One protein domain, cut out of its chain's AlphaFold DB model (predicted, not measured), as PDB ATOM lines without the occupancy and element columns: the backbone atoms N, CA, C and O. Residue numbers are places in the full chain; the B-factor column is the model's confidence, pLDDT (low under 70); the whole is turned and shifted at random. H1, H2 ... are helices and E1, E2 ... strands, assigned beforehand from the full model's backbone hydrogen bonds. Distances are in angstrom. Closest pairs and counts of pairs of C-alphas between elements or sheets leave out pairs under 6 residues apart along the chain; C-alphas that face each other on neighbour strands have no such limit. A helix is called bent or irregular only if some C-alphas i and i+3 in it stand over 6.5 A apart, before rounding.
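What this domain is: This is residues 323 to 400 of the 447 residues of an uncharacterized protein of Deltaproteobacteria bacterium (UniProt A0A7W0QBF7). The longest helix, H2, makes one end of a small body of short helices and long loops, with H1 folded back at its first residues and H3 and H4 near its last. From H3 a long stretch, residues 348 to 361, runs away to E1 at the far end, and residues 365 to 375 come back to H4; the chain then turns into H5, which packs on H3, and goes out again to H6, near E1. The printed part has 78 residues, with six named helices and one named strand in the order H1, H2, H3, E1, H4, H5, H6, and its class is mostly helix, 40 residues in helices and 3 in the strand. It is compact, with a radius of gyration of the C-alphas of 12.2 A, and spans 33 by 26 by 22 A along its three main axes.

Where its parts are: H2 is residues 330 to 341, 16.2 A from first to last C-alpha, from C-alpha 330 at (204.476, 266.485, 182.339) to C-alpha 341 at (198.780, 254.209, 191.282). Before it comes H1, residues 323 to 326, 5.4 A long, with C-alpha 323 at (207.666, 257.635, 172.264). After it comes H3, residues 343 to 347, 6.1 A long. The strand E1, residues 362 to 364, is 6.7 A long and pairs with no named strand. H4, residues 376 to 380, is 9.3 A long and irregular, but only just: C-alphas 377 and 380 are 6.9 A apart, and its line is a rough one. H5, residues 383 to 391, is 12.3 A long. H6, residues 394 to 398, is 6.3 A long and ends with C-alpha 398 at (205.260, 241.353, 166.849).

How they stand to each other: H2 touches H1 with residues 331 to 335 alone, and the two touch only at the corner by their link; their closest C-alphas are those of Val 325 and Arg 332, 4.7 A apart. H2 and H3 are close but not clearly touching, with the C-alphas of Val 339 and Ile 346 closest at 7.5 A. H2 and H4 are also close but not clearly touching, with the C-alphas of Ala 340 and Leu 378 closest at 7.3 A. H3 and H5 touch, with 7 pairs of C-alphas within 8 A; the closest are those of Ala 347 and Ala 387, 5.9 A apart. H4 and H5 are close but not clearly touching, the closest C-alphas being those of Ala 379 and Pro 385, 7.8 A apart. H5 and H6 only just touch, with 3 pairs of C-alphas within 8 A, and they touch only at the corner by their link; the closest C-alphas are those of Met 390 and Cys 396, 5.9 A apart. The closest C-alphas of E1 and H6 are those of Ala 362 and Pro 394, 6.5 A apart. H2 and H5 are only just apart, their closest C-alphas 8.4 A from each other. Among the other pairs that are apart are H1 and H5, H3 and H4, and E1 and H5. In H2, H3, H5 and H6 every O i to N i+4 pair is within hydrogen-bond range; in H4 it is 0 of 1, with 1 of 2 O i to N i+3 pairs within range, and H1 is too short for any O i to N i+4 pair.

The domain as a whole: The two C-alphas farthest apart in the domain are those of Thr 341 and Ser 367, 34.3 A. The printed part, residues 323 to 400, has no cut. The links from H3 to E1, 14 residues, and from E1 to H4, 11 residues, are long; the other four are tight. The mean pLDDT of the printed part is 76.3, and residues 364 to 370, 378 to 382 and 389 to 400 are under 70.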
ATOM      1  N   ALA A 323     206.807 256.489 172.546       85.31
ATOM      2  CA  ALA A 323     207.666 257.635 172.264       85.31
ATOM      3  C   ALA A 323     207.262 258.862 173.099       85.31
ATOM      4  O   ALA A 323     208.117 259.480 173.738       85.31
ATOM      5  N   ARG A 324     205.964 259.184 173.155       88.88
ATOM      6  CA  ARG A 324     205.449 260.323 173.924       88.88
ATOM      7  C   ARG A 324     205.535 260.121 175.435       88.88
ATOM      8  O   ARG A 324     205.847 261.082 176.130       88.88
ATOM      9  N   VAL A 325     205.259 258.921 175.959       90.12
ATOM     10  CA  VAL A 325     205.333 258.682 177.419       90.12
ATOM     11  C   VAL A 325     206.769 258.523 177.923       90.12
ATOM     12  O   VAL A 325     207.027 258.803 179.090       90.12
ATOM     13  N   ASN A 326     207.720 258.144 177.060       89.12
ATOM     14  CA  ASN A 326     209.142 258.113 177.418       89.12
ATOM     15  C   ASN A 326     209.807 259.503 177.341       89.12
ATOM     16  O   ASN A 326     210.831 259.711 177.997       89.12
ATOM     17  N   ALA A 327     209.263 260.454 176.572       91.44
ATOM     18  CA  ALA A 327     209.820 261.801 176.437       91.44
ATOM     19  C   ALA A 327     209.739 262.597 177.765       91.44
ATOM     20  O   ALA A 327     208.665 262.657 178.363       91.44
ATOM     21  N   PRO A 328     210.827 263.239 178.241       92.31
ATOM     22  CA  PRO A 328     210.803 264.014 179.484       92.31
ATOM     23  C   PRO A 328     209.771 265.152 179.470       92.31
ATOM     24  O   PRO A 328     209.749 265.964 178.545       92.31
ATOM     25  N   GLY A 329     208.952 265.242 180.521       94.00
ATOM     26  CA  GLY A 329     207.970 266.310 180.710       94.00
ATOM     27  C   GLY A 329     206.671 265.842 181.383       94.00
ATOM     28  O   GLY A 329     206.536 264.663 181.710       94.00
ATOM     29  N   PRO A 330     205.671 266.736 181.526       94.88
ATOM     30  CA  PRO A 330     204.476 266.485 182.339       94.88
ATOM     31  C   PRO A 330     203.673 265.237 181.944       94.88
ATOM     32  O   PRO A 330     203.081 264.591 182.804       94.88
ATOM     33  N   THR A 331     203.662 264.868 180.658       93.56
ATOM     34  CA  THR A 331     202.994 263.645 180.178       93.56
ATOM     35  C   THR A 331     203.670 262.379 180.700       93.56
ATOM     36  O   THR A 331     202.972 261.437 181.072       93.56
ATOM     37  N   ARG A 332     205.009 262.357 180.768       93.00
ATOM     38  CA  ARG A 332     205.773 261.254 181.361       93.00
ATOM     39  C   ARG A 332     205.541 261.187 182.864       93.00
ATOM     40  O   ARG A 332     205.246 260.112 183.371       93.00
ATOM     41  N   ASP A 333     205.595 262.319 183.558       93.38
ATOM     42  CA  ASP A 333     205.387 262.365 185.010       93.38
ATOM     43  C   ASP A 333     203.975 261.875 185.387       93.38
ATOM     44  O   ASP A 333     203.810 261.039 186.278       93.38
ATOM     45  N   ALA A 334     202.953 262.313 184.640       95.12
ATOM     46  CA  ALA A 334     201.579 261.841 184.788       95.12
ATOM     47  C   ALA A 334     201.422 260.349 184.444       95.12
ATOM     48  O   ALA A 334     200.695 259.638 185.139       95.12
ATOM     49  N   PHE A 335     202.108 259.857 183.406       93.56
ATOM     50  CA  PHE A 335     202.103 258.438 183.050       93.56
ATOM     51  C   PHE A 335     202.743 257.575 184.146       93.56
ATOM     52  O   PHE A 335     202.135 256.601 184.585       93.56
ATOM     53  N   LEU A 336     203.930 257.946 184.639       92.31
ATOM     54  CA  LEU A 336     204.626 257.218 185.704       92.31
ATOM     55  C   LEU A 336     203.821 257.236 187.011       92.31
ATOM     56  O   LEU A 336     203.705 256.201 187.666       92.31
ATOM     57  N   SER A 337     203.184 258.364 187.349       92.12
ATOM     58  CA  SER A 337     202.248 258.437 188.476       92.12
ATOM     59  C   SER A 337     201.058 257.492 188.291       92.12
ATOM     60  O   SER A 337     200.707 256.779 189.226       92.12
ATOM     61  N   ALA A 338     200.449 257.441 187.101       93.06
ATOM     62  CA  ALA A 338     199.333 256.537 186.826       93.06
ATOM     63  C   ALA A 338     199.755 255.059 186.906       93.06
ATOM     64  O   ALA A 338     199.035 254.249 187.487       93.06
ATOM     65  N   VAL A 339     200.941 254.707 186.396       91.56
ATOM     66  CA  VAL A 339     201.504 253.353 186.523       91.56
ATOM     67  C   VAL A 339     201.744 252.980 187.984       91.56
ATOM     68  O   VAL A 339     201.392 251.872 188.383       91.56
ATOM     69  N   ALA A 340     202.280 253.893 188.798       90.12
ATOM     70  CA  ALA A 340     202.472 253.660 190.228       90.12
ATOM     71  C   ALA A 340     201.134 253.475 190.973       90.12
ATOM     72  O   ALA A 340     200.996 252.546 191.763       90.12
ATOM     73  N   THR A 341     200.127 254.310 190.688       92.81
ATOM     74  CA  THR A 341     198.780 254.209 191.282       92.81
ATOM     75  C   THR A 341     198.038 252.931 190.878       92.81
ATOM     76  O   THR A 341     197.226 252.429 191.652       92.81
ATOM     77  N   HIS A 342     198.298 252.392 189.686       90.31
ATOM     78  CA  HIS A 342     197.574 251.244 189.133       90.31
ATOM     79  C   HIS A 342     198.423 249.970 188.999       90.31
ATOM     80  O   HIS A 342     198.028 249.063 188.268       90.31
ATOM     81  N   ALA A 343     199.554 249.870 189.706       87.38
ATOM     82  CA  ALA A 343     200.506 248.763 189.581       87.38
ATOM     83  C   ALA A 343     199.849 247.370 189.683       87.38
ATOM     84  O   ALA A 343     200.085 246.521 188.821       87.38
ATOM     85  N   ASP A 344     198.962 247.156 190.659       83.62
ATOM     86  CA  ASP A 344     198.260 245.876 190.840       83.62
ATOM     87  C   ASP A 344     197.279 245.577 189.696       83.62
ATOM     88  O   ASP A 344     197.237 244.458 189.186       83.62
ATOM     89  N   ALA A 345     196.531 246.582 189.224       79.31
ATOM     90  CA  ALA A 345     195.613 246.440 188.091       79.31
ATOM     91  C   ALA A 345     196.358 246.220 186.761       79.31
ATOM     92  O   ALA A 345     195.883 245.504 185.881       79.31
ATOM     93  N   ILE A 346     197.551 246.799 186.613       82.62
ATOM     94  CA  ILE A 346     198.450 246.562 185.479       82.62
ATOM     95  C   ILE A 346     198.992 245.130 185.536       82.62
ATOM     96  O   ILE A 346     198.919 244.413 184.540       82.62
ATOM     97  N   ALA A 347     199.471 244.674 186.698       78.00
ATOM     98  CA  ALA A 347     199.947 243.305 186.895       78.00
ATOM     99  C   ALA A 347     198.837 242.261 186.657       78.00
ATOM    100  O   ALA A 347     199.085 241.241 186.011       78.00
ATOM    101  N   ALA A 348     197.607 242.551 187.094       71.19
ATOM    102  CA  ALA A 348     196.407 241.753 186.840       71.19
ATOM    103  C   ALA A 348     195.836 241.902 185.411       71.19
ATOM    104  O   ALA A 348     194.878 241.213 185.068       71.19
ATOM    105  N   ARG A 349     196.413 242.778 184.570       70.44
ATOM    106  CA  ARG A 349     195.962 243.100 183.199       70.44
ATOM    107  C   ARG A 349     194.520 243.635 183.101       70.44
ATOM    108  O   ARG A 349     193.886 243.510 182.059       70.44
ATOM    109  N   THR A 350     194.007 244.251 184.166       72.50
ATOM    110  CA  THR A 350     192.665 244.866 184.227       72.50
ATOM    111  C   THR A 350     192.685 246.388 184.055       72.50
ATOM    112  O   THR A 350     191.631 247.009 183.905       72.50
ATOM    113  N   TRP A 351     193.865 247.017 184.053       80.56
ATOM    114  CA  TRP A 351     193.994 248.456 183.823       80.56
ATOM    115  C   TRP A 351     193.685 248.840 182.371       80.56
ATOM    116  O   TRP A 351     194.276 248.308 181.433       80.56
ATOM    117  N   THR A 352     192.802 249.824 182.192       81.75
ATOM    118  CA  THR A 352     192.581 250.487 180.903       81.75
ATOM    119  C   THR A 352     193.478 251.711 180.802       81.75
ATOM    120  O   THR A 352     193.351 252.634 181.605       81.75
ATOM    121  N   VAL A 353     194.342 251.751 179.787       83.81
ATOM    122  CA  VAL A 353     195.228 252.891 179.513       83.81
ATOM    123  C   VAL A 353     194.375 254.151 179.297       83.81
ATOM    124  O   VAL A 353     193.467 254.119 178.467       83.81
ATOM    125  N   PRO A 354     194.620 255.284 179.978       88.44
ATOM    126  CA  PRO A 354     193.946 256.551 179.682       88.44
ATOM    127  C   PRO A 354     194.229 257.082 178.269       88.44
ATOM    128  O   PRO A 354     195.370 257.051 177.811       88.44
ATOM    129  N   ALA A 355     193.216 257.638 177.592       87.19
ATOM    130  CA  ALA A 355     193.309 258.101 176.197       87.19
ATOM    131  C   ALA A 355     194.468 259.086 175.926       87.19
ATOM    132  O   ALA A 355     195.096 259.016 174.873       87.19
ATOM    133  N   GLY A 356     194.814 259.944 176.895       89.88
ATOM    134  CA  GLY A 356     195.946 260.879 176.796       89.88
ATOM    135  C   GLY A 356     197.328 260.218 176.678       89.88
ATOM    136  O   GLY A 356     198.281 260.878 176.273       89.88
ATOM    137  N   PHE A 357     197.442 258.922 176.981       90.31
ATOM    138  CA  PHE A 357     198.663 258.135 176.796       90.31
ATOM    139  C   PHE A 357     198.632 257.262 175.535       90.31
ATOM    140  O   PHE A 357     199.667 256.710 175.164       90.31
ATOM    141  N   ARG A 358     197.495 257.177 174.829       86.50
ATOM    142  CA  ARG A 358     197.319 256.282 173.676       86.50
ATOM    143  C   ARG A 358     197.751 256.897 172.340       86.50
ATOM    144  O   ARG A 358     197.547 258.091 172.113       86.50
ATOM    145  N   ALA A 359     198.346 256.093 171.466       82.56
ATOM    146  CA  ALA A 359     198.750 256.474 170.116       82.56
ATOM    147  C   ALA A 359     197.540 256.539 169.166       82.56
ATOM    148  O   ALA A 359     196.557 255.825 169.356       82.56
ATOM    149  N   LEU A 360     197.622 257.373 168.125       81.94
ATOM    150  CA  LEU A 360     196.630 257.402 167.035       81.94
ATOM    151  C   LEU A 360     196.781 256.206 166.086       81.94
ATOM    152  O   LEU A 360     195.835 255.813 165.415       81.94
ATOM    153  N   THR A 361     197.986 255.658 165.996       79.69
ATOM    154  CA  THR A 361     198.358 254.554 165.110       79.69
ATOM    155  C   THR A 361     199.290 253.611 165.875       79.69
ATOM    156  O   THR A 361     200.067 254.044 166.729       79.69
ATOM    157  N   ALA A 362     199.219 252.312 165.595       76.38
ATOM    158  CA  ALA A 362     200.243 251.355 165.999       76.38
ATOM    159  C   ALA A 362     201.218 251.221 164.830       76.38
ATOM    160  O   ALA A 362     200.847 250.680 163.794       76.38
ATOM    161  N   GLU A 363     202.434 251.742 164.985       73.44
ATOM    162  CA  GLU A 363     203.454 251.782 163.932       73.44
ATOM    163  C   GLU A 363     204.656 250.936 164.331       73.44
ATOM    164  O   GLU A 363     205.370 251.254 165.284       73.44
ATOM    165  N   VAL A 364     204.890 249.851 163.591       66.62
ATOM    166  CA  VAL A 364     206.056 248.984 163.777       66.62
ATOM    167  C   VAL A 364     206.572 248.547 162.408       66.62
ATOM    168  O   VAL A 364     205.802 248.240 161.499       66.62
ATOM    169  N   GLN A 365     207.895 248.532 162.235       61.78
ATOM    170  CA  GLN A 365     208.494 247.913 161.055       61.78
ATOM    171  C   GLN A 365     208.340 246.388 161.157       61.78
ATOM    172  O   GLN A 365     208.675 245.857 162.213       61.78
ATOM    173  N   PRO A 366     207.924 245.661 160.100       56.44
ATOM    174  CA  PRO A 366     207.669 244.212 160.171       56.44
ATOM    175  C   PRO A 366     208.832 243.347 160.694       56.44
ATOM    176  O   PRO A 366     208.627 242.203 161.075       56.44
ATOM    177  N   SER A 367     210.057 243.880 160.718       59.97
ATOM    178  CA  SER A 367     211.266 243.224 161.231       59.97
ATOM    179  C   SER A 367     211.688 243.663 162.646       59.97
ATOM    180  O   SER A 367     212.831 243.420 163.029       59.97
ATOM    181  N   ALA A 368     210.847 244.386 163.392       63.25
ATOM    182  CA  ALA A 368     211.199 244.984 164.681       63.25
ATOM    183  C   ALA A 368     210.170 244.666 165.776       63.25
ATOM    184  O   ALA A 368     208.966 244.741 165.558       63.25
ATOM    185  N   VAL A 369     210.652 244.384 166.988       65.94
ATOM    186  CA  VAL A 369     209.807 244.245 168.184       65.94
ATOM    187  C   VAL A 369     209.514 245.629 168.764       65.94
ATOM    188  O   VAL A 369     210.418 246.459 168.887       65.94
ATOM    189  N   ALA A 370     208.267 245.875 169.171       67.94
ATOM    190  CA  ALA A 370     207.883 247.150 169.774       67.94
ATOM    191  C   ALA A 370     208.635 247.412 171.107       67.94
ATOM    192  O   ALA A 370     208.711 246.516 171.964       67.94
ATOM    193  N   PRO A 371     209.188 248.625 171.321       73.31
ATOM    194  CA  PRO A 371     209.910 248.964 172.546       73.31
ATOM    195  C   PRO A 371     208.992 248.922 173.774       73.31
ATOM    196  O   PRO A 371     207.792 249.178 173.683       73.31
ATOM    197  N   LEU A 372     209.563 248.610 174.940       75.88
ATOM    198  CA  LEU A 372     208.853 248.742 176.214       75.88
ATOM    199  C   LEU A 372     208.843 250.201 176.680       75.88
ATOM    200  O   LEU A 372     209.701 251.003 176.307       75.88
ATOM    201  N   VAL A 373     207.877 250.517 177.540       82.69
ATOM    202  CA  VAL A 373     207.845 251.792 178.254       82.69
ATOM    203  C   VAL A 373     208.972 251.831 179.286       82.69
ATOM    204  O   VAL A 373     209.191 250.857 180.010       82.69
ATOM    205  N   ASP A 374     209.676 252.956 179.352       84.56
ATOM    206  CA  ASP A 374     210.722 253.202 180.339       84.56
ATOM    207  C   ASP A 374     210.096 253.672 181.660       84.56
ATOM    208  O   ASP A 374     209.569 254.780 181.758       84.56
ATOM    209  N   LEU A 375     210.161 252.814 182.681       84.62
ATOM    210  CA  LEU A 375     209.619 253.092 184.012       84.62
ATOM    211  C   LEU A 375     210.646 253.689 184.993       84.62
ATOM    212  O   LEU A 375     210.267 254.035 186.112       84.62
ATOM    213  N   GLY A 376     211.924 253.815 184.612       80.12
ATOM    214  CA  GLY A 376     212.993 254.241 185.523       80.12
ATOM    215  C   GLY A 376     212.995 253.460 186.847       80.12
ATOM    216  O   GLY A 376     212.887 252.233 186.862       80.12
ATOM    217  N   ASP A 377     213.057 254.178 187.969       70.75
ATOM    218  CA  ASP A 377     213.135 253.599 189.320       70.75
ATOM    219  C   ASP A 377     211.853 252.868 189.783       70.75
ATOM    220  O   ASP A 377     211.889 252.125 190.765       70.75
ATOM    221  N   LEU A 378     210.729 252.975 189.055       67.44
ATOM    222  CA  LEU A 378     209.538 252.134 189.291       67.44
ATOM    223  C   LEU A 378     209.762 250.655 188.893       67.44
ATOM    224  O   LEU A 378     208.884 249.814 189.092       67.44
ATOM    225  N   ALA A 379     210.952 250.302 188.391       59.28
ATOM    226  CA  ALA A 379     211.378 248.938 188.064       59.28
ATOM    227  C   ALA A 379     211.459 247.955 189.258       59.28
ATOM    228  O   ALA A 379     211.773 246.783 189.050       59.28
ATOM    229  N   GLY A 380     211.116 248.373 190.486       58.06
ATOM    230  CA  GLY A 380     210.969 247.486 191.653       58.06
ATOM    231  C   GLY A 380     209.954 246.341 191.473       58.06
ATOM    232  O   GLY A 380     209.933 245.405 192.266       58.06
ATOM    233  N   SER A 381     209.144 246.384 190.412       64.69
ATOM    234  CA  SER A 381     208.370 245.250 189.896       64.69
ATOM    235  C   SER A 381     208.752 244.964 188.431       64.69
ATOM    236  O   SER A 381     208.177 245.577 187.523       64.69
ATOM    237  N   PRO A 382     209.692 244.032 188.154       66.88
ATOM    238  CA  PRO A 382     210.199 243.759 186.800       66.88
ATOM    239  C   PRO A 382     209.132 243.242 185.818       66.88
ATOM    240  O   PRO A 382     209.338 243.246 184.605       66.88
ATOM    241  N   GLN A 383     207.971 242.821 186.322       72.31
ATOM    242  CA  GLN A 383     206.807 242.425 185.536       72.31
ATOM    243  C   GLN A 383     206.022 243.607 184.935       72.31
ATOM    244  O   GLN A 383     205.350 243.409 183.924       72.31
ATOM    245  N   LEU A 384     206.104 244.826 185.493       77.94
ATOM    246  CA  LEU A 384     205.274 245.963 185.056       77.94
ATOM    247  C   LEU A 384     205.582 246.476 183.637       77.94
ATOM    248  O   LEU A 384     204.625 246.652 182.882       77.94
ATOM    249  N   PRO A 385     206.849 246.651 183.196       76.31
ATOM    250  CA  PRO A 385     207.136 247.038 181.811       76.31
ATOM    251  C   PRO A 385     206.577 246.024 180.806       76.31
ATOM    252  O   PRO A 385     206.018 246.403 179.778       76.31
ATOM    253  N   ARG A 386     206.665 244.723 181.130       71.12
ATOM    254  CA  ARG A 386     206.078 243.650 180.316       71.12
ATOM    255  C   ARG A 386     204.552 243.705 180.348       71.12
ATOM    256  O   ARG A 386     203.947 243.588 179.294       71.12
ATOM    257  N   ALA A 387     203.930 243.918 181.506       74.12
ATOM    258  CA  ALA A 387     202.478 244.054 181.637       74.12
ATOM    259  C   ALA A 387     201.918 245.226 180.818       74.12
ATOM    260  O   ALA A 387     200.963 245.039 180.070       74.12
ATOM    261  N   LEU A 388     202.573 246.386 180.853       77.50
ATOM    262  CA  LEU A 388     202.235 247.531 180.002       77.50
ATOM    263  C   LEU A 388     202.437 247.229 178.513       77.50
ATOM    264  O   LEU A 388     201.578 247.565 177.703       77.50
ATOM    265  N   GLY A 389     203.526 246.545 178.148       65.38
ATOM    266  CA  GLY A 389     203.747 246.072 176.779       65.38
ATOM    267  C   GLY A 389     202.692 245.065 176.298       65.38
ATOM    268  O   GLY A 389     202.364 245.058 175.115       65.38
ATOM    269  N   MET A 390     202.134 244.256 177.209       61.69
ATOM    270  CA  MET A 390     201.057 243.301 176.919       61.69
ATOM    271  C   MET A 390     199.692 243.985 176.774       61.69
ATOM    272  O   MET A 390     198.941 243.642 175.865       61.69
ATOM    273  N   ILE A 391     199.388 244.974 177.622       57.34
ATOM    274  CA  ILE A 391     198.182 245.813 177.500       57.34
ATOM    275  C   ILE A 391     198.245 246.655 176.218       57.34
ATOM    276  O   ILE A 391     197.233 246.833 175.553       57.34
ATOM    277  N   GLY A 392     199.436 247.129 175.835       54.62
ATOM    278  CA  GLY A 392     199.626 248.029 174.698       54.62
ATOM    279  C   GLY A 392     199.133 247.504 173.345       54.62
ATOM    280  O   GLY A 392     198.848 248.312 172.473       54.62
ATOM    281  N   CYS A 393     199.011 246.194 173.148       59.78
ATOM    282  CA  CYS A 393     198.809 245.520 171.857       59.78
ATOM    283  C   CYS A 393     200.085 245.308 171.010       59.78
ATOM    284  O   CYS A 393     200.519 244.163 171.037       59.78
ATOM    285  N   PRO A 394     200.743 246.265 170.298       52.88
ATOM    286  CA  PRO A 394     201.706 245.964 169.225       52.88
ATOM    287  C   PRO A 394     202.711 244.860 169.543       52.88
ATOM    288  O   PRO A 394     202.920 243.970 168.730       52.88
ATOM    289  N   ARG A 395     203.278 244.863 170.756       51.38
ATOM    290  CA  ARG A 395     204.251 243.855 171.181       51.38
ATOM    291  C   ARG A 395     203.691 242.427 171.231       51.38
ATOM    292  O   ARG A 395     204.375 241.499 170.821       51.38
ATOM    293  N   CYS A 396     202.445 242.241 171.669       52.19
ATOM    294  CA  CYS A 396     201.764 240.942 171.600       52.19
ATOM    295  C   CYS A 396     201.606 240.431 170.159       52.19
ATOM    296  O   CYS A 396     201.419 239.236 169.971       52.19
ATOM    297  N   HIS A 397     201.684 241.314 169.158       50.91
ATOM    298  CA  HIS A 397     201.494 240.982 167.748       50.91
ATOM    299  C   HIS A 397     202.802 241.030 166.931       50.91
ATOM    300  O   HIS A 397     202.798 240.630 165.777       50.91
ATOM    301  N   THR A 398     203.935 241.466 167.501       52.09
ATOM    302  CA  THR A 398     205.260 241.353 166.849       52.09
ATOM    303  C   THR A 398     205.986 240.061 167.189       52.09
ATOM    304  O   THR A 398     206.836 239.623 166.420       52.09
ATOM    305  N   ASP A 399     205.688 239.475 168.351       46.50
ATOM    306  CA  ASP A 399     206.471 238.358 168.882       46.50
ATOM    307  C   ASP A 399     205.949 236.984 168.395       46.50
ATOM    308  O   ASP A 399     206.705 236.019 168.477       46.50
ATOM    309  N   ASP A 400     204.692 236.872 167.914       43.72
ATOM    310  CA  ASP A 400     204.040 235.554 167.709       43.72
ATOM    311  C   ASP A 400     202.784 235.513 166.780       43.72
ATOM    312  O   ASP A 400     202.059 234.513 166.791       43.72
TER     313      ASP A 400